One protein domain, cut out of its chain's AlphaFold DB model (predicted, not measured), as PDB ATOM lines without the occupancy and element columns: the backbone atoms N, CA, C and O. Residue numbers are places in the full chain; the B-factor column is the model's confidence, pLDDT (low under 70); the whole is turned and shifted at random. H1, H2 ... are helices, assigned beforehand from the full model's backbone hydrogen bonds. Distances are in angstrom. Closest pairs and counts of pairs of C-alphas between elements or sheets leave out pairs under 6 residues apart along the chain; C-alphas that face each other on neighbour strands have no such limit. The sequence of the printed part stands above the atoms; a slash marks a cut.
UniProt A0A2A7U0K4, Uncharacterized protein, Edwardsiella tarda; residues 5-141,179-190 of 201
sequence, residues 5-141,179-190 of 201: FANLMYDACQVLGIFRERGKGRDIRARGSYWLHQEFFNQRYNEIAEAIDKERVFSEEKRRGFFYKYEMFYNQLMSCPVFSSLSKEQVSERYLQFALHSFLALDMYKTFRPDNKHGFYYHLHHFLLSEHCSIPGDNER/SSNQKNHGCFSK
ATOM      1  N   PHE A   5     211.798 199.061 203.171       71.19
ATOM      2  CA  PHE A   5     210.611 198.597 202.439       71.19
ATOM      3  C   PHE A   5     209.802 199.767 201.858       71.19
ATOM      4  O   PHE A   5     209.389 199.732 200.705       71.19
ATOM      5  N   ALA A   6     209.643 200.860 202.606       71.19
ATOM      6  CA  ALA A   6     208.987 202.062 202.095       71.19
ATOM      7  C   ALA A   6     209.760 202.692 200.924       71.19
ATOM      8  O   ALA A   6     209.153 203.183 199.975       71.19
ATOM      9  N   ASN A   7     211.096 202.665 200.969       71.38
ATOM     10  CA  ASN A   7     211.942 203.088 199.854       71.38
ATOM     11  C   ASN A   7     211.763 202.161 198.641       71.38
ATOM     12  O   ASN A   7     211.595 202.660 197.537       71.38
ATOM     13  N   LEU A   8     211.694 200.843 198.848       73.50
ATOM     14  CA  LEU A   8     211.396 199.866 197.796       73.50
ATOM     15  C   LEU A   8     210.038 200.159 197.132       73.50
ATOM     16  O   LEU A   8     209.933 200.226 195.911       73.50
ATOM     17  N   MET A   9     208.996 200.402 197.925       77.06
ATOM     18  CA  MET A   9     207.664 200.725 197.405       77.06
ATOM     19  C   MET A   9     207.615 202.102 196.726       77.06
ATOM     20  O   MET A   9     206.865 202.296 195.767       77.06
ATOM     21  N   TYR A  10     208.436 203.052 197.178       74.25
ATOM     22  CA  TYR A  10     208.625 204.332 196.500       74.25
ATOM     23  C   TYR A  10     209.276 204.141 195.125       74.25
ATOM     24  O   TYR A  10     208.773 204.665 194.133       74.25
ATOM     25  N   ASP A  11     210.342 203.348 195.047       73.31
ATOM     26  CA  ASP A  11     211.000 203.011 193.786       73.31
ATOM     27  C   ASP A  11     210.010 202.332 192.827       73.31
ATOM     28  O   ASP A  11     209.918 202.720 191.663       73.31
ATOM     29  N   ALA A  12     209.192 201.396 193.323       75.62
ATOM     30  CA  ALA A  12     208.141 200.751 192.538       75.62
ATOM     31  C   ALA A  12     207.132 201.773 191.981       75.62
ATOM     32  O   ALA A  12     206.823 201.753 190.791       75.62
ATOM     33  N   CYS A  13     206.677 202.725 192.802       74.38
ATOM     34  CA  CYS A  13     205.810 203.813 192.341       74.38
ATOM     35  C   CYS A  13     206.478 204.684 191.270       74.38
ATOM     36  O   CYS A  13     205.827 205.118 190.319       74.38
ATOM     37  N   GLN A  14     207.775 204.955 191.407       72.69
ATOM     38  CA  GLN A  14     208.519 205.742 190.432       72.69
ATOM     39  C   GLN A  14     208.665 205.003 189.098       72.69
ATOM     40  O   GLN A  14     208.440 205.610 188.051       72.69
ATOM     41  N   VAL A  15     209.006 203.713 189.133       74.00
ATOM     42  CA  VAL A  15     209.154 202.864 187.942       74.00
ATOM     43  C   VAL A  15     207.820 202.704 187.214       74.00
ATOM     44  O   VAL A  15     207.769 202.833 185.994       74.00
ATOM     45  N   LEU A  16     206.729 202.507 187.956       76.44
ATOM     46  CA  LEU A  16     205.380 202.387 187.398       76.44
ATOM     47  C   LEU A  16     204.779 203.737 186.963       76.44
ATOM     48  O   LEU A  16     203.658 203.778 186.464       76.44
ATOM     49  N   GLY A  17     205.500 204.851 187.138       75.06
ATOM     50  CA  GLY A  17     205.030 206.180 186.739       75.06
ATOM     51  C   GLY A  17     203.838 206.690 187.558       75.06
ATOM     52  O   GLY A  17     203.087 207.541 187.086       75.06
ATOM     53  N   ILE A  18     203.664 206.185 188.781       80.56
ATOM     54  CA  ILE A  18     202.538 206.501 189.669       80.56
ATOM     55  C   ILE A  18     202.630 207.939 190.210       80.56
ATOM     56  O   ILE A  18     201.617 208.614 190.415       80.56
ATOM     57  N   PHE A  19     203.842 208.460 190.414       70.75
ATOM     58  CA  PHE A  19     204.026 209.836 190.876       70.75
ATOM     59  C   PHE A  19     203.782 210.856 189.757       70.75
ATOM     60  O   PHE A  19     204.497 210.883 188.756       70.75
ATOM     61  N   ARG A  20     202.840 211.789 189.966       57.78
ATOM     62  CA  ARG A  20     202.665 212.960 189.086       57.78
ATOM     63  C   ARG A  20     203.820 213.953 189.273       57.78
ATOM     64  O   ARG A  20     204.276 214.176 190.395       57.78
ATOM     65  N   GLU A  21     204.239 214.620 188.195       49.16
ATOM     66  CA  GLU A  21     205.427 215.501 188.113       49.16
ATOM     67  C   GLU A  21     205.518 216.626 189.174       49.16
ATOM     68  O   GLU A  21     206.600 217.168 189.390       49.16
ATOM     69  N   ARG A  22     204.436 216.951 189.903       41.81
ATOM     70  CA  ARG A  22     204.410 217.961 190.987       41.81
ATOM     71  C   ARG A  22     204.212 217.410 192.417       41.81
ATOM     72  O   ARG A  22     204.107 218.204 193.352       41.81
ATOM     73  N   GLY A  23     204.149 216.090 192.616       50.19
ATOM     74  CA  GLY A  23     203.855 215.457 193.922       50.19
ATOM     75  C   GLY A  23     205.074 215.166 194.807       50.19
ATOM     76  O   GLY A  23     204.976 215.213 196.034       50.19
ATOM     77  N   LYS A  24     206.254 214.987 194.195       53.69
ATOM     78  CA  LYS A  24     207.459 214.428 194.842       53.69
ATOM     79  C   LYS A  24     207.817 215.071 196.190       53.69
ATOM     80  O   LYS A  24     208.143 214.363 197.133       53.69
ATOM     81  N   GLY A  25     207.713 216.396 196.320       52.59
ATOM     82  CA  GLY A  25     208.056 217.102 197.563       52.59
ATOM     83  C   GLY A  25     207.020 216.991 198.693       52.59
ATOM     84  O   GLY A  25     207.376 217.133 199.858       52.59
ATOM     85  N   ARG A  26     205.732 216.767 198.393       54.41
ATOM     86  CA  ARG A  26     204.701 216.503 199.420       54.41
ATOM     87  C   ARG A  26     204.769 215.051 199.897       54.41
ATOM     88  O   ARG A  26     204.740 214.821 201.099       54.41
ATOM     89  N   ASP A  27     204.998 214.127 198.972       54.59
ATOM     90  CA  ASP A  27     205.063 212.686 199.236       54.59
ATOM     91  C   ASP A  27     206.296 212.296 200.072       54.59
ATOM     92  O   ASP A  27     206.215 211.469 200.976       54.59
ATOM     93  N   ILE A  28     207.439 212.964 199.858       54.69
ATOM     94  CA  ILE A  28     208.647 212.776 200.685       54.69
ATOM     95  C   ILE A  28     208.440 213.282 202.127       54.69
ATOM     96  O   ILE A  28     209.008 212.713 203.057       54.69
ATOM     97  N   ARG A  29     207.606 214.313 202.343       52.59
ATOM     98  CA  ARG A  29     207.329 214.886 203.680       52.59
ATOM     99  C   ARG A  29     206.363 214.043 204.519       52.59
ATOM    100  O   ARG A  29     206.446 214.086 205.742       52.59
ATOM    101  N   ALA A  30     205.517 213.226 203.888       53.22
ATOM    102  CA  ALA A  30     204.645 212.268 204.579       53.22
ATOM    103  C   ALA A  30     205.419 211.132 205.289       53.22
ATOM    104  O   ALA A  30     204.852 210.436 206.126       53.22
ATOM    105  N   ARG A  31     206.730 210.984 205.027       49.75
ATOM    106  CA  ARG A  31     207.622 210.015 205.694       49.75
ATOM    107  C   ARG A  31     207.811 210.268 207.197       49.75
ATOM    108  O   ARG A  31     208.276 209.380 207.897       49.75
ATOM    109  N   GLY A  32     207.499 211.473 207.683       48.16
ATOM    110  CA  GLY A  32     207.810 211.895 209.052       48.16
ATOM    111  C   GLY A  32     206.834 211.431 210.138       48.16
ATOM    112  O   GLY A  32     207.183 211.509 211.312       48.16
ATOM    113  N   SER A  33     205.629 210.954 209.795       50.81
ATOM    114  CA  SER A  33     204.666 210.472 210.794       50.81
ATOM    115  C   SER A  33     204.080 209.110 210.417       50.81
ATOM    116  O   SER A  33     203.741 208.850 209.266       50.81
ATOM    117  N   TYR A  34     203.959 208.225 211.410       52.03
ATOM    118  CA  TYR A  34     203.490 206.844 211.242       52.03
ATOM    119  C   TYR A  34     202.095 206.756 210.594       52.03
ATOM    120  O   TYR A  34     201.859 205.918 209.728       52.03
ATOM    121  N   TRP A  35     201.188 207.665 210.965       49.78
ATOM    122  CA  TRP A  35     199.838 207.738 210.400       49.78
ATOM    123  C   TRP A  35     199.828 208.204 208.941       49.78
ATOM    124  O   TRP A  35     199.171 207.577 208.112       49.78
ATOM    125  N   LEU A  36     200.606 209.241 208.607       55.59
ATOM    126  CA  LEU A  36     200.728 209.703 207.222       55.59
ATOM    127  C   LEU A  36     201.411 208.649 206.347       55.59
ATOM    128  O   LEU A  36     201.045 208.508 205.188       55.59
ATOM    129  N   HIS A  37     202.345 207.871 206.898       63.25
ATOM    130  CA  HIS A  37     202.978 206.750 206.206       63.25
ATOM    131  C   HIS A  37     201.964 205.648 205.850       63.25
ATOM    132  O   HIS A  37     201.936 205.186 204.713       63.25
ATOM    133  N   GLN A  38     201.104 205.245 206.790       63.59
ATOM    134  CA  GLN A  38     200.087 204.210 206.555       63.59
ATOM    135  C   GLN A  38     199.049 204.640 205.508       63.59
ATOM    136  O   GLN A  38     198.771 203.900 204.565       63.59
ATOM    137  N   GLU A  39     198.506 205.853 205.627       66.06
ATOM    138  CA  GLU A  39     197.531 206.383 204.665       66.06
ATOM    139  C   GLU A  39     198.149 206.571 203.271       66.06
ATOM    140  O   GLU A  39     197.556 206.178 202.263       66.06
ATOM    141  N   PHE A  40     199.385 207.076 203.219       68.50
ATOM    142  CA  PHE A  40     200.146 207.232 201.984       68.50
ATOM    143  C   PHE A  40     200.330 205.894 201.260       68.50
ATOM    144  O   PHE A  40     199.986 205.782 200.082       68.50
ATOM    145  N   PHE A  41     200.820 204.860 201.951       71.38
ATOM    146  CA  PHE A  41     201.049 203.561 201.320       71.38
ATOM    147  C   PHE A  41     199.758 202.831 200.964       71.38
ATOM    148  O   PHE A  41     199.726 202.191 199.918       71.38
ATOM    149  N   ASN A  42     198.672 202.992 201.722       75.69
ATOM    150  CA  ASN A  42     197.376 202.411 201.355       75.69
ATOM    151  C   ASN A  42     196.888 202.890 199.984       75.69
ATOM    152  O   ASN A  42     196.413 202.084 199.180       75.69
ATOM    153  N   GLN A  43     197.043 204.182 199.685       79.88
ATOM    154  CA  GLN A  43     196.729 204.702 198.358       79.88
ATOM    155  C   GLN A  43     197.704 204.163 197.302       79.88
ATOM    156  O   GLN A  43     197.271 203.706 196.244       79.88
ATOM    157  N   ARG A  44     199.013 204.178 197.584       82.38
ATOM    158  CA  ARG A  44     200.026 203.719 196.622       82.38
ATOM    159  C   ARG A  44     199.899 202.229 196.302       82.38
ATOM    160  O   ARG A  44     200.070 201.849 195.153       82.38
ATOM    161  N   TYR A  45     199.552 201.386 197.271       84.19
ATOM    162  CA  TYR A  45     199.312 199.959 197.051       84.19
ATOM    163  C   TYR A  45     198.167 199.715 196.075       84.19
ATOM    164  O   TYR A  45     198.283 198.849 195.212       84.19
ATOM    165  N   ASN A  46     197.092 200.500 196.168       86.69
ATOM    166  CA  ASN A  46     195.996 200.423 195.209       86.69
ATOM    167  C   ASN A  46     196.438 200.842 193.803       86.69
ATOM    168  O   ASN A  46     196.116 200.157 192.840       86.69
ATOM    169  N   GLU A  47     197.207 201.924 193.684       87.38
ATOM    170  CA  GLU A  47     197.713 202.405 192.392       87.38
ATOM    171  C   GLU A  47     198.717 201.416 191.765       87.38
ATOM    172  O   GLU A  47     198.688 201.177 190.560       87.38
ATOM    173  N   ILE A  48     199.572 200.781 192.578       85.75
ATOM    174  CA  ILE A  48     200.464 199.701 192.131       85.75
ATOM    175  C   ILE A  48     199.640 198.502 191.668       85.75
ATOM    176  O   ILE A  48     199.912 197.959 190.599       85.75
ATOM    177  N   ALA A  49     198.630 198.096 192.444       87.88
ATOM    178  CA  ALA A  49     197.744 196.998 192.078       87.88
ATOM    179  C   ALA A  49     197.012 197.282 190.760       87.88
ATOM    180  O   ALA A  49     196.941 196.401 189.915       87.88
ATOM    181  N   GLU A  50     196.539 198.507 190.538       88.12
ATOM    182  CA  GLU A  50     195.916 198.903 189.273       88.12
ATOM    183  C   GLU A  50     196.895 198.828 188.090       88.12
ATOM    184  O   GLU A  50     196.504 198.442 186.988       88.12
ATOM    185  N   ALA A  51     198.172 199.148 188.312       86.00
ATOM    186  CA  ALA A  51     199.195 199.074 187.274       86.00
ATOM    187  C   ALA A  51     199.558 197.627 186.887       86.00
ATOM    188  O   ALA A  51     199.690 197.330 185.699       86.00
ATOM    189  N   ILE A  52     199.718 196.729 187.867       86.44
ATOM    190  CA  ILE A  52     200.183 195.345 187.629       86.44
ATOM    191  C   ILE A  52     199.036 194.336 187.449       86.44
ATOM    192  O   ILE A  52     199.222 193.294 186.827       86.44
ATOM    193  N   ASP A  53     197.847 194.649 187.964       85.25
ATOM    194  CA  ASP A  53     196.656 193.794 188.015       85.25
ATOM    195  C   ASP A  53     195.392 194.605 187.730       85.25
ATOM    196  O   ASP A  53     194.432 194.651 188.503       85.25
ATOM    197  N   LYS A  54     195.407 195.280 186.581       85.38
ATOM    198  CA  LYS A  54     194.307 196.132 186.122       85.38
ATOM    199  C   LYS A  54     192.961 195.403 186.061       85.38
ATOM    200  O   LYS A  54     191.917 196.009 186.285       85.38
ATOM    201  N   GLU A  55     192.983 194.108 185.755       82.75
ATOM    202  CA  GLU A  55     191.779 193.273 185.684       82.75
ATOM    203  C   GLU A  55     191.240 192.861 187.052       82.75
ATOM    204  O   GLU A  55     190.150 192.295 187.124       82.75
ATOM    205  N   ARG A  56     191.973 193.164 188.132       86.25
ATOM    206  CA  ARG A  56     191.602 192.821 189.505       86.25
ATOM    207  C   ARG A  56     191.391 191.315 189.661       86.25
ATOM    208  O   ARG A  56     190.418 190.882 190.282       86.25
ATOM    209  N   VAL A  57     192.325 190.514 189.127       87.50
ATOM    210  CA  VAL A  57     192.372 189.057 189.362       87.50
ATOM    211  C   VAL A  57     192.337 188.780 190.866       87.50
ATOM    212  O   VAL A  57     191.698 187.837 191.339       87.50
ATOM    213  N   PHE A  58     192.969 189.662 191.637       87.81
ATOM    214  CA  PHE A  58     192.743 189.781 193.063       87.81
ATOM    215  C   PHE A  58     191.913 191.014 193.418       87.81
ATOM    216  O   PHE A  58     192.086 192.094 192.856       87.81
ATOM    217  N   SER A  59     191.061 190.868 194.438       88.94
ATOM    218  CA  SER A  59     190.419 192.017 195.076       88.94
ATOM    219  C   SER A  59     191.468 192.954 195.685       88.94
ATOM    220  O   SER A  59     192.554 192.522 196.082       88.94
ATOM    221  N   GLU A  60     191.125 194.238 195.815       87.25
ATOM    222  CA  GLU A  60     192.011 195.235 196.432       87.25
ATOM    223  C   GLU A  60     192.437 194.823 197.850       87.25
ATOM    224  O   GLU A  60     193.606 194.938 198.210       87.25
ATOM    225  N   GLU A  61     191.516 194.260 198.636       87.12
ATOM    226  CA  GLU A  61     191.807 193.735 199.973       87.12
ATOM    227  C   GLU A  61     192.872 192.630 199.935       87.12
ATOM    228  O   GLU A  61     193.842 192.656 200.695       87.12
ATOM    229  N   LYS A  62     192.741 191.683 199.001       88.31
ATOM    230  CA  LYS A  62     193.691 190.579 198.852       88.31
ATOM    231  C   LYS A  62     195.059 191.074 198.378       88.31
ATOM    232  O   LYS A  62     196.075 190.619 198.903       88.31
ATOM    233  N   ARG A  63     195.091 192.048 197.460       88.62
ATOM    234  CA  ARG A  63     196.318 192.740 197.018       88.62
ATOM    235  C   ARG A  63     197.032 193.423 198.180       88.62
ATOM    236  O   ARG A  63     198.223 193.193 198.381       88.62
ATOM    237  N   ARG A  64     196.303 194.191 198.994       84.88
ATOM    238  CA  ARG A  64     196.841 194.821 200.212       84.88
ATOM    239  C   ARG A  64     197.389 193.786 201.191       84.88
ATOM    240  O   ARG A  64     198.479 193.969 201.729       84.88
ATOM    241  N   GLY A  65     196.685 192.667 201.359       86.25
ATOM    242  CA  GLY A  65     197.148 191.546 202.173       86.25
ATOM    243  C   GLY A  65     198.489 190.967 201.709       86.25
ATOM    244  O   GLY A  65     199.308 190.592 202.548       86.25
ATOM    245  N   PHE A  66     198.755 190.915 200.398       85.94
ATOM    246  CA  PHE A  66     200.064 190.497 199.883       85.94
ATOM    247  C   PHE A  66     201.157 191.527 200.157       85.94
ATOM    248  O   PHE A  66     202.196 191.142 200.687       85.94
ATOM    249  N   PHE A  67     200.917 192.817 199.899       83.81
ATOM    250  CA  PHE A  67     201.904 193.862 200.197       83.81
ATOM    251  C   PHE A  67     202.288 193.893 201.679       83.81
ATOM    252  O   PHE A  67     203.474 193.942 202.000       83.81
ATOM    253  N   TYR A  68     201.310 193.754 202.577       82.69
ATOM    254  CA  TYR A  68     201.568 193.658 204.013       82.69
ATOM    255  C   TYR A  68     202.414 192.427 204.377       82.69
ATOM    256  O   TYR A  68     203.359 192.521 205.159       82.69
ATOM    257  N   LYS A  69     202.132 191.262 203.781       85.19
ATOM    258  CA  LYS A  69     202.943 190.052 203.999       85.19
ATOM    259  C   LYS A  69     204.371 190.207 203.473       85.19
ATOM    260  O   LYS A  69     205.293 189.713 204.116       85.19
ATOM    261  N   TYR A  70     204.565 190.894 202.347       82.62
ATOM    262  CA  TYR A  70     205.899 191.199 201.827       82.62
ATOM    263  C   TYR A  70     206.667 192.139 202.756       82.62
ATOM    264  O   TYR A  70     207.841 191.893 203.020       82.62
ATOM    265  N   GLU A  71     206.004 193.153 203.317       81.31
ATOM    266  CA  GLU A  71     206.593 194.036 204.326       81.31
ATOM    267  C   GLU A  71     207.009 193.258 205.582       81.31
ATOM    268  O   GLU A  71     208.138 193.391 206.054       81.31
ATOM    269  N   MET A  72     206.126 192.396 206.101       83.06
ATOM    270  CA  MET A  72     206.432 191.548 207.255       83.06
ATOM    271  C   MET A  72     207.619 190.623 206.985       83.06
ATOM    272  O   MET A  72     208.526 190.548 207.811       83.06
ATOM    273  N   PHE A  73     207.626 189.940 205.836       82.38
ATOM    274  CA  PHE A  73     208.728 189.064 205.452       82.38
ATOM    275  C   PHE A  73     210.039 189.842 205.343       82.38
ATOM    276  O   PHE A  73     211.055 189.405 205.872       82.38
ATOM    277  N   TYR A  74     210.011 191.017 204.711       78.44
ATOM    278  CA  TYR A  74     211.177 191.885 204.613       78.44
ATOM    279  C   TYR A  74     211.705 192.276 206.000       78.44
ATOM    280  O   TYR A  74     212.891 192.124 206.284       78.44
ATOM    281  N   ASN A  75     210.824 192.719 206.899       79.62
ATOM    282  CA  ASN A  75     211.200 193.106 208.257       79.62
ATOM    283  C   ASN A  75     211.780 191.931 209.062       79.62
ATOM    284  O   ASN A  75     212.721 192.127 209.829       79.62
ATOM    285  N   GLN A  76     211.253 190.718 208.875       82.31
ATOM    286  CA  GLN A  76     211.789 189.497 209.483       82.31
ATOM    287  C   GLN A  76     213.161 189.128 208.913       82.31
ATOM    288  O   GLN A  76     214.087 188.846 209.667       82.31
ATOM    289  N   LEU A  77     213.324 189.183 207.591       78.31
ATOM    290  CA  LEU A  77     214.595 188.890 206.931       78.31
ATOM    291  C   LEU A  77     215.707 189.834 207.411       78.31
ATOM    292  O   LEU A  77     216.840 189.415 207.627       78.31
ATOM    293  N   MET A  78     215.356 191.098 207.641       76.31
ATOM    294  CA  MET A  78     216.273 192.134 208.115       76.31
ATOM    295  C   MET A  78     216.541 192.094 209.625       76.31
ATOM    296  O   MET A  78     217.468 192.763 210.088       76.31
ATOM    297  N   SER A  79     215.741 191.356 210.402       79.75
ATOM    298  CA  SER A  79     215.954 191.182 211.844       79.75
ATOM    299  C   SER A  79     216.827 189.971 212.174       79.75
ATOM    300  O   SER A  79     217.379 189.905 213.274       79.75
ATOM    301  N   CYS A  80     216.997 189.038 211.231       79.12
ATOM    302  CA  CYS A  80     217.888 187.897 211.395       79.12
ATOM    303  C   CYS A  80     219.355 188.355 211.508       79.12
ATOM    304  O   CYS A  80     219.860 189.024 210.604       79.12
ATOM    305  N   PRO A  81     220.077 187.987 212.584       77.00
ATOM    306  CA  PRO A  81     221.502 188.265 212.685       77.00
ATOM    307  C   PRO A  81     222.275 187.397 211.687       77.00
ATOM    308  O   PRO A  81     222.096 186.180 211.631       77.00
ATOM    309  N   VAL A  82     223.158 188.027 210.911       81.06
ATOM    310  CA  VAL A  82     223.980 187.362 209.894       81.06
ATOM    311  C   VAL A  82     225.446 187.615 210.203       81.06
ATOM    312  O   VAL A  82     225.874 188.764 210.295       81.06
ATOM    313  N   PHE A  83     226.233 186.547 210.322       84.06
ATOM    314  CA  PHE A  83     227.687 186.650 210.412       84.06
ATOM    315  C   PHE A  83     228.268 186.713 209.000       84.06
ATOM    316  O   PHE A  83     228.257 185.728 208.263       84.06
ATOM    317  N   SER A  84     228.735 187.891 208.602       84.69
ATOM    318  CA  SER A  84     229.298 188.140 207.277       84.69
ATOM    319  C   SER A  84     230.401 189.190 207.355       84.69
ATOM    320  O   SER A  84     230.391 190.040 208.241       84.69
ATOM    321  N   SER A  85     231.333 189.152 206.403       90.12
ATOM    322  CA  SER A  85     232.306 190.228 206.178       90.12
ATOM    323  C   SER A  85     231.726 191.407 205.385       90.12
ATOM    324  O   SER A  85     232.428 192.385 205.144       90.12
ATOM    325  N   LEU A  86     230.477 191.294 204.920       85.81
ATOM    326  CA  LEU A  86     229.778 192.320 204.148       85.81
ATOM    327  C   LEU A  86     229.156 193.382 205.060       85.81
ATOM    328  O   LEU A  86     228.769 193.093 206.194       85.81
ATOM    329  N   SER A  87     229.003 194.602 204.538       84.75
ATOM    330  CA  SER A  87     228.256 195.650 205.239       84.75
ATOM    331  C   SER A  87     226.770 195.292 205.346       84.75
ATOM    332  O   SER A  87     226.237 194.497 204.563       84.75
ATOM    333  N   LYS A  88     226.063 195.922 206.290       78.50
ATOM    334  CA  LYS A  88     224.618 195.732 206.470       78.50
ATOM    335  C   LYS A  88     223.842 196.037 205.188       78.50
ATOM    336  O   LYS A  88     222.920 195.304 204.836       78.50
ATOM    337  N   GLU A  89     224.224 197.091 204.479       76.69
ATOM    338  CA  GLU A  89     223.607 197.521 203.223       76.69
ATOM    339  C   GLU A  89     223.799 196.462 202.134       76.69
ATOM    340  O   GLU A  89     222.837 196.095 201.465       76.69
ATOM    341  N   GLN A  90     225.006 195.897 202.016       81.12
ATOM    342  CA  GLN A  90     225.309 194.839 201.050       81.12
ATOM    343  C   GLN A  90     224.537 193.545 201.340       81.12
ATOM    344  O   GLN A  90     224.072 192.876 200.418       81.12
ATOM    345  N   VAL A  91     224.380 193.182 202.617       80.12
ATOM    346  CA  VAL A  91     223.559 192.028 203.020       80.12
ATOM    347  C   VAL A  91     222.087 192.272 202.678       80.12
ATOM    348  O   VAL A  91     221.437 191.402 202.102       80.12
ATOM    349  N   SER A  92     221.583 193.473 202.970       75.00
ATOM    350  CA  SER A  92     220.204 193.878 202.669       75.00
ATOM    351  C   SER A  92     219.909 193.829 201.168       75.00
ATOM    352  O   SER A  92     218.880 193.300 200.751       75.00
ATOM    353  N   GLU A  93     220.830 194.343 200.352       75.38
ATOM    354  CA  GLU A  93     220.730 194.335 198.892       75.38
ATOM    355  C   GLU A  93     220.685 192.904 198.345       75.38
ATOM    356  O   GLU A  93     219.809 192.586 197.542       75.38
ATOM    357  N   ARG A  94     221.545 192.007 198.843       77.12
ATOM    358  CA  ARG A  94     221.516 190.589 198.449       77.12
ATOM    359  C   ARG A  94     220.201 189.918 198.823       77.12
ATOM    360  O   ARG A  94     219.628 189.190 198.019       77.12
ATOM    361  N   TYR A  95     219.697 190.164 200.027       77.31
ATOM    362  CA  TYR A  95     218.418 189.609 200.458       77.31
ATOM    363  C   TYR A  95     217.249 190.066 199.592       77.31
ATOM    364  O   TYR A  95     216.429 189.239 199.187       77.31
ATOM    365  N   LEU A  96     217.208 191.354 199.253       72.69
ATOM    366  CA  LEU A  96     216.224 191.893 198.322       72.69
ATOM    367  C   LEU A  96     216.352 191.264 196.938       72.69
ATOM    368  O   LEU A  96     215.338 190.855 196.379       72.69
ATOM    369  N   GLN A  97     217.575 191.122 196.424       71.12
ATOM    370  CA  GLN A  97     217.824 190.454 195.150       71.12
ATOM    371  C   GLN A  97     217.243 189.037 195.151       71.12
ATOM    372  O   GLN A  97     216.474 188.712 194.261       71.12
ATOM    373  N   PHE A  98     217.493 188.197 196.155       71.88
ATOM    374  CA  PHE A  98     216.941 186.832 196.149       71.88
ATOM    375  C   PHE A  98     215.417 186.777 196.356       71.88
ATOM    376  O   PHE A  98     214.720 186.013 195.681       71.88
ATOM    377  N   ALA A  99     214.881 187.581 197.276       74.06
ATOM    378  CA  ALA A  99     213.465 187.526 197.634       74.06
ATOM    379  C   ALA A  99     212.551 188.104 196.541       74.06
ATOM    380  O   ALA A  99     211.488 187.541 196.265       74.06
ATOM    381  N   LEU A 100     212.965 189.198 195.891       72.56
ATOM    382  CA  LEU A 100     212.138 189.923 194.923       72.56
ATOM    383  C   LEU A 100     211.727 189.044 193.736       72.56
ATOM    384  O   LEU A 100     210.560 189.047 193.351       72.56
ATOM    385  N   HIS A 101     212.656 188.246 193.204       71.88
ATOM    386  CA  HIS A 101     212.365 187.324 192.104       71.88
ATOM    387  C   HIS A 101     211.310 186.289 192.497       71.88
ATOM    388  O   HIS A 101     210.389 186.019 191.729       71.88
ATOM    389  N   SER A 102     211.401 185.754 193.718       76.75
ATOM    390  CA  SER A 102     210.448 184.763 194.225       76.75
ATOM    391  C   SER A 102     209.046 185.355 194.370       76.75
ATOM    392  O   SER A 102     208.059 184.705 194.026       76.75
ATOM    393  N   PHE A 103     208.944 186.605 194.831       77.94
ATOM    394  CA  PHE A 103     207.664 187.306 194.922       77.94
ATOM    395  C   PHE A 103     207.062 187.604 193.558       77.94
ATOM    396  O   PHE A 103     205.877 187.348 193.362       77.94
ATOM    397  N   LEU A 104     207.874 188.086 192.619       78.31
ATOM    398  CA  LEU A 104     207.428 188.381 191.263       78.31
ATOM    399  C   LEU A 104     206.955 187.112 190.547       78.31
ATOM    400  O   LEU A 104     205.870 187.107 189.974       78.31
ATOM    401  N   ALA A 105     207.721 186.022 190.640       81.31
ATOM    402  CA  ALA A 105     207.356 184.736 190.056       81.31
ATOM    403  C   ALA A 105     206.061 184.179 190.665       81.31
ATOM    404  O   ALA A 105     205.185 183.712 189.937       81.31
ATOM    405  N   LEU A 106     205.906 184.263 191.991       82.81
ATOM    406  CA  LEU A 106     204.685 183.827 192.662       82.81
ATOM    407  C   LEU A 106     203.479 184.687 192.266       82.81
ATOM    408  O   LEU A 106     202.402 184.140 192.028       82.81
ATOM    409  N   ASP A 107     203.636 186.009 192.196       84.19
ATOM    410  CA  ASP A 107     202.542 186.907 191.823       84.19
ATOM    411  C   ASP A 107     202.133 186.695 190.362       84.19
ATOM    412  O   ASP A 107     200.947 186.525 190.080       84.19
ATOM    413  N   MET A 108     203.107 186.567 189.452       84.94
ATOM    414  CA  MET A 108     202.879 186.159 188.064       84.94
ATOM    415  C   MET A 108     202.132 184.832 187.992       84.94
ATOM    416  O   MET A 108     201.079 184.773 187.377       84.94
ATOM    417  N   TYR A 109     202.604 183.782 188.666       84.25
ATOM    418  CA  TYR A 109     201.938 182.476 188.661       84.25
ATOM    419  C   TYR A 109     200.465 182.564 189.084       84.25
ATOM    420  O   TYR A 109     199.614 181.835 188.577       84.25
ATOM    421  N   LYS A 110     200.147 183.458 190.022       83.81
ATOM    422  CA  LYS A 110     198.785 183.611 190.530       83.81
ATOM    423  C   LYS A 110     197.891 184.529 189.697       83.81
ATOM    424  O   LYS A 110     196.675 184.428 189.834       83.81
ATOM    425  N   THR A 111     198.465 185.439 188.915       81.81
ATOM    426  CA  THR A 111     197.717 186.513 188.231       81.81
ATOM    427  C   THR A 111     197.864 186.493 186.720       81.81
ATOM    428  O   THR A 111     197.146 187.205 186.019       81.81
ATOM    429  N   PHE A 112     198.758 185.656 186.204       85.19
ATOM    430  CA  PHE A 112     198.950 185.461 184.785       85.19
ATOM    431  C   PHE A 112     197.684 184.888 184.154       85.19
ATOM    432  O   PHE A 112     197.136 183.871 184.583       85.19
ATOM    433  N   ARG A 113     197.251 185.564 183.097       83.38
ATOM    434  CA  ARG A 113     196.098 185.207 182.287       83.38
ATOM    435  C   ARG A 113     196.535 185.200 180.825       83.38
ATOM    436  O   ARG A 113     196.863 186.269 180.306       83.38
ATOM    437  N   PRO A 114     196.588 184.032 180.159       84.44
ATOM    438  CA  PRO A 114     197.092 183.936 178.788       84.44
ATOM    439  C   PRO A 114     196.186 184.649 177.773       84.44
ATOM    440  O   PRO A 114     196.628 185.013 176.687       84.44
ATOM    441  N   ASP A 115     194.921 184.868 178.127       86.38
ATOM    442  CA  ASP A 115     193.931 185.616 177.356       86.38
ATOM    443  C   ASP A 115     194.116 187.141 177.449       86.38
ATOM    444  O   ASP A 115     193.720 187.864 176.533       86.38
ATOM    445  N   ASN A 116     194.774 187.646 178.498       85.06
ATOM    446  CA  ASN A 116     194.993 189.076 178.692       85.06
ATOM    447  C   ASN A 116     196.280 189.560 178.005       85.06
ATOM    448  O   ASN A 116     197.279 189.872 178.653       85.06
ATOM    449  N   LYS A 117     196.230 189.700 176.677       85.94
ATOM    450  CA  LYS A 117     197.364 190.158 175.850       85.94
ATOM    451  C   LYS A 117     197.844 191.587 176.133       85.94
ATOM    452  O   LYS A 117     198.850 192.000 175.571       85.94
ATOM    453  N   HIS A 118     197.120 192.343 176.957       82.44
ATOM    454  CA  HIS A 118     197.446 193.721 177.335       82.44
ATOM    455  C   HIS A 118     197.906 193.838 178.794       82.44
ATOM    456  O   HIS A 118     198.215 194.934 179.266       82.44
ATOM    457  N   GLY A 119     197.922 192.722 179.526       84.69
ATOM    458  CA  GLY A 119     198.287 192.675 180.931       84.69
ATOM    459  C   GLY A 119     199.785 192.856 181.136       84.69
ATOM    460  O   GLY A 119     200.605 192.376 180.352       84.69
ATOM    461  N   PHE A 120     200.152 193.496 182.246       85.81
ATOM    462  CA  PHE A 120     201.551 193.659 182.641       85.81
ATOM    463  C   PHE A 120     202.281 192.308 182.700       85.81
ATOM    464  O   PHE A 120     203.323 192.122 182.071       85.81
ATOM    465  N   TYR A 121     201.682 191.326 183.382       87.88
ATOM    466  CA  TYR A 121     202.274 189.997 183.530       87.88
ATOM    467  C   TYR A 121     202.273 189.157 182.255       87.88
ATOM    468  O   TYR A 121     203.144 188.302 182.114       87.88
ATOM    469  N   TYR A 122     201.374 189.430 181.305       88.50
ATOM    470  CA  TYR A 122     201.433 188.810 179.983       88.50
ATOM    471  C   TYR A 122     202.716 189.214 179.259       88.50
ATOM    472  O   TYR A 122     203.486 188.359 178.821       88.50
ATOM    473  N   HIS A 123     202.986 190.520 179.198       87.69
ATOM    474  CA  HIS A 123     204.175 191.025 178.523       87.69
ATOM    475  C   HIS A 123     205.466 190.643 179.242       87.69
ATOM    476  O   HIS A 123     206.435 190.276 178.581       87.69
ATOM    477  N   LEU A 124     205.475 190.655 180.579       88.00
ATOM    478  CA  LEU A 124     206.628 190.203 181.353       88.00
ATOM    479  C   LEU A 124     206.930 188.718 181.103       88.00
ATOM    480  O   LEU A 124     208.070 188.368 180.818       88.00
ATOM    481  N   HIS A 125     205.913 187.853 181.143       87.75
ATOM    482  CA  HIS A 125     206.070 186.425 180.867       87.75
ATOM    483  C   HIS A 125     206.580 186.166 179.442       87.75
ATOM    484  O   HIS A 125     207.566 185.458 179.253       87.75
ATOM    485  N   HIS A 126     205.954 186.786 178.438       89.00
ATOM    486  CA  HIS A 126     206.364 186.612 177.046       89.00
ATOM    487  C   HIS A 126     207.754 187.179 176.759       89.00
ATOM    488  O   HIS A 126     208.474 186.595 175.956       89.00
ATOM    489  N   PHE A 127     208.145 188.281 177.401       89.44
ATOM    490  CA  PHE A 127     209.505 188.801 177.293       89.44
ATOM    491  C   PHE A 127     210.519 187.782 177.824       89.44
ATOM    492  O   PHE A 127     211.435 187.414 177.092       89.44
ATOM    493  N   LEU A 128     210.313 187.268 179.043       85.81
ATOM    494  CA  LEU A 128     211.219 186.310 179.693       85.81
ATOM    495  C   LEU A 128     211.405 185.004 178.901       85.81
ATOM    496  O   LEU A 128     212.464 184.388 178.987       85.81
ATOM    497  N   LEU A 129     210.393 184.582 178.135       86.62
ATOM    498  CA  LEU A 129     210.454 183.385 177.287       86.62
ATOM    499  C   LEU A 129     210.917 183.653 175.847       86.62
ATOM    500  O   LEU A 129     211.151 182.703 175.100       86.62
ATOM    501  N   SER A 130     211.015 184.918 175.441       87.31
ATOM    502  CA  SER A 130     211.395 185.295 174.078       87.31
ATOM    503  C   SER A 130     212.907 185.324 173.874       87.31
ATOM    504  O   SER A 130     213.680 185.453 174.821       87.31
ATOM    505  N   GLU A 131     213.323 185.302 172.607       85.38
ATOM    506  CA  GLU A 131     214.726 185.483 172.205       85.38
ATOM    507  C   GLU A 131     215.284 186.859 172.594       85.38
ATOM    508  O   GLU A 131     216.494 187.030 172.685       85.38
ATOM    509  N   HIS A 132     214.411 187.831 172.882       86.69
ATOM    510  CA  HIS A 132     214.818 189.145 173.367       86.69
ATOM    511  C   HIS A 132     215.376 189.107 174.796       86.69
ATOM    512  O   HIS A 132     216.061 190.042 175.200       86.69
ATOM    513  N   CYS A 133     215.075 188.079 175.594       83.19
ATOM    514  CA  CYS A 133     215.605 187.958 176.947       83.19
ATOM    515  C   CYS A 133     216.866 187.083 176.955       83.19
ATOM    516  O   CYS A 133     216.811 185.879 177.215       83.19
ATOM    517  N   SER A 134     218.023 187.696 176.713       68.12
ATOM    518  CA  SER A 134     219.316 187.021 176.840       68.12
ATOM    519  C   SER A 134     219.628 186.691 178.301       68.12
ATOM    520  O   SER A 134     219.580 187.555 179.178       68.12
ATOM    521  N   ILE A 135     219.983 185.434 178.578       57.94
ATOM    522  CA  ILE A 135     220.424 185.002 179.910       57.94
ATOM    523  C   ILE A 135     221.792 185.650 180.192       57.94
ATOM    524  O   ILE A 135     222.721 185.416 179.416       57.94
ATOM    525  N   PRO A 136     221.967 186.425 181.284       52.12
ATOM    526  CA  PRO A 136     223.236 187.087 181.566       52.12
ATOM    527  C   PRO A 136     224.323 186.064 181.910       52.12
ATOM    528  O   PRO A 136     224.445 185.595 183.041       52.12
ATOM    529  N   GLY A 137     225.097 185.708 180.891       50.03
ATOM    530  CA  GLY A 137     226.409 185.077 180.989       50.03
ATOM    531  C   GLY A 137     227.506 185.902 180.313       50.03
ATOM    532  O   GLY A 137     228.655 185.756 180.707       50.03
ATOM    533  N   ASP A 138     227.158 186.799 179.375       48.22
ATOM    534  CA  ASP A 138     228.161 187.471 178.532       48.22
ATOM    535  C   ASP A 138     228.168 189.008 178.557       48.22
ATOM    536  O   ASP A 138     229.230 189.564 178.321       48.22
ATOM    537  N   ASN A 139     227.076 189.729 178.861       53.19
ATOM    538  CA  ASN A 139     227.102 191.192 179.071       53.19
ATOM    539  C   ASN A 139     225.757 191.721 179.613       53.19
ATOM    540  O   ASN A 139     224.734 191.627 178.945       53.19
ATOM    541  N   GLU A 140     225.745 192.386 180.773       52.62
ATOM    542  CA  GLU A 140     224.545 193.037 181.352       52.62
ATOM    543  C   GLU A 140     223.941 194.139 180.455       52.62
ATOM    544  O   GLU A 140     222.768 194.489 180.582       52.62
ATOM    545  N   ARG A 141     224.715 194.630 179.474       52.69
ATOM    546  CA  ARG A 141     224.253 195.567 178.433       52.69
ATOM    547  C   ARG A 141     223.092 195.030 177.584       52.69
ATOM    548  O   ARG A 141     222.488 195.820 176.862       52.69
ATOM    549  N   SER A 179     220.970 202.155 183.954       52.66
ATOM    550  CA  SER A 179     220.678 203.103 185.039       52.66
ATOM    551  C   SER A 179     221.846 204.017 185.436       52.66
ATOM    552  O   SER A 179     221.676 204.885 186.290       52.66
ATOM    553  N   SER A 180     222.995 203.925 184.759       44.03
ATOM    554  CA  SER A 180     224.194 204.756 184.980       44.03
ATOM    555  C   SER A 180     223.964 206.281 184.997       44.03
ATOM    556  O   SER A 180     224.793 207.005 185.539       44.03
ATOM    557  N   ASN A 181     222.841 206.785 184.462       34.25
ATOM    558  CA  ASN A 181     222.480 208.212 184.474       34.25
ATOM    559  C   ASN A 181     221.226 208.567 185.301       34.25
ATOM    560  O   ASN A 181     220.814 209.731 185.316       34.25
ATOM    561  N   GLN A 182     220.606 207.620 186.011       38.12
ATOM    562  CA  GLN A 182     219.613 207.956 187.032       38.12
ATOM    563  C   GLN A 182     220.352 208.215 188.345       38.12
ATOM    564  O   GLN A 182     221.051 207.343 188.850       38.12
ATOM    565  N   LYS A 183     220.229 209.434 188.894       30.70
ATOM    566  CA  LYS A 183     220.761 209.772 190.226       30.70
ATOM    567  C   LYS A 183     220.402 208.647 191.199       30.70
ATOM    568  O   LYS A 183     219.216 208.388 191.367       30.70
ATOM    569  N   ASN A 184     221.430 208.023 191.786       34.31
ATOM    570  CA  ASN A 184     221.392 206.952 192.787       34.31
ATOM    571  C   ASN A 184     220.277 207.140 193.830       34.31
ATOM    572  O   ASN A 184     220.514 207.635 194.929       34.31
ATOM    573  N   HIS A 185     219.066 206.721 193.495       32.47
ATOM    574  CA  HIS A 185     217.925 206.682 194.393       32.47
ATOM    575  C   HIS A 185     217.137 205.429 194.027       32.47
ATOM    576  O   HIS A 185     216.206 205.497 193.233       32.47
ATOM    577  N   GLY A 186     217.586 204.280 194.535       36.94
ATOM    578  CA  GLY A 186     216.741 203.093 194.576       36.94
ATOM    579  C   GLY A 186     217.428 201.762 194.289       36.94
ATOM    580  O   GLY A 186     218.213 201.625 193.346       36.94
ATOM    581  N   CYS A 187     217.083 200.769 195.109       34.84
ATOM    582  CA  CYS A 187     217.625 199.406 195.111       34.84
ATOM    583  C   CYS A 187     217.214 198.614 193.851       34.84
ATOM    584  O   CYS A 187     217.973 197.778 193.367       34.84
ATOM    585  N   PHE A 188     216.074 198.964 193.240       35.66
ATOM    586  CA  PHE A 188     215.561 198.333 192.014       35.66
ATOM    587  C   PHE A 188     216.462 198.504 190.783       35.66
ATOM    588  O   PHE A 188     216.462 197.655 189.897       35.66
ATOM    589  N   SER A 189     217.225 199.599 190.708       33.19
ATOM    590  CA  SER A 189     218.060 199.907 189.536       33.19
ATOM    591  C   SER A 189     219.353 199.085 189.461       33.19
ATOM    592  O   SER A 189     219.968 199.028 188.397       33.19
ATOM    593  N   LYS A 190     219.751 198.458 190.578       34.81
ATOM    594  CA  LYS A 190     220.979 197.659 190.724       34.81
ATOM    595  C   LYS A 190     220.718 196.154 190.820       34.81
ATOM    596  O   LYS A 190     221.643 195.366 190.671       34.81
TER     597      LYS A 190
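What this domain is: This is residues 5 to 141 and 179 to 190 of the 201 residues of an uncharacterized protein of Edwardsiella tarda (UniProt A0A2A7U0K4). Two long helices, H4 and H5, run opposite ways nearly side by side, H3 crosses H4, and the short H1 lies near the middle. H2 makes a corner at one end of H3 and H6 a corner at the last turns of H3 and H5, while residues 127 to 141 stick out. The 149 printed residues hold six named helices, H1 to H6 in chain order, and no named strand: all helix, mostly crossed. The whole is compact, radius of gyration of the C-alphas 16.9 A, spanning 43 by 40 by 32 A.

How they stand to each other: H5, residues 88 to 111, and H4, residues 60 to 79, are close but not clearly touching, at a shallow tilt of 27 degrees, opposite ways; their closest C-alphas, Met 78 and Ser 92, are 6.9 A apart. H3, residues 34 to 52, touches H4 at a steep 62 degrees, closest C-alphas Tyr 45 and Arg 64, 6.5 A. H1, residues 5 to 15, only just touches H3 with 3 pairs within 8 A, closest C-alphas Cys 13 and Ile 48, 6.7 A; H1 and H5 are apart. H2, residues 24 to 32, touches H3, closest C-alphas Ala 30 and Leu 36, 5.4 A. H6, residues 120 to 129, only just touches H5 with 3 pairs, about perpendicular at 77 degrees, closest C-alphas Met 108 and Tyr 121, 6.0 A. Every O i to N i+4 pair is within hydrogen-bond range in H1, H3, H4 and H6; H5 has 18 of 20, H2 2 of 5 beside 4 of 6 O i to N i+3.

Where its parts are: H5 measures 33.8 A, H4 28.8 A and H3 26.5 A. H1 begins at C-alpha 5 (210.611, 198.597, 202.439); H6 ends at C-alpha 129 (210.454, 183.385, 177.287).

The domain as a whole: Residues 142 to 178 are not printed; C-alphas 141 and 179 are 10.6 A apart. No link is long. pLDDT is under 70 in residues 20 to 40, 134 to 141 and 179 to 190.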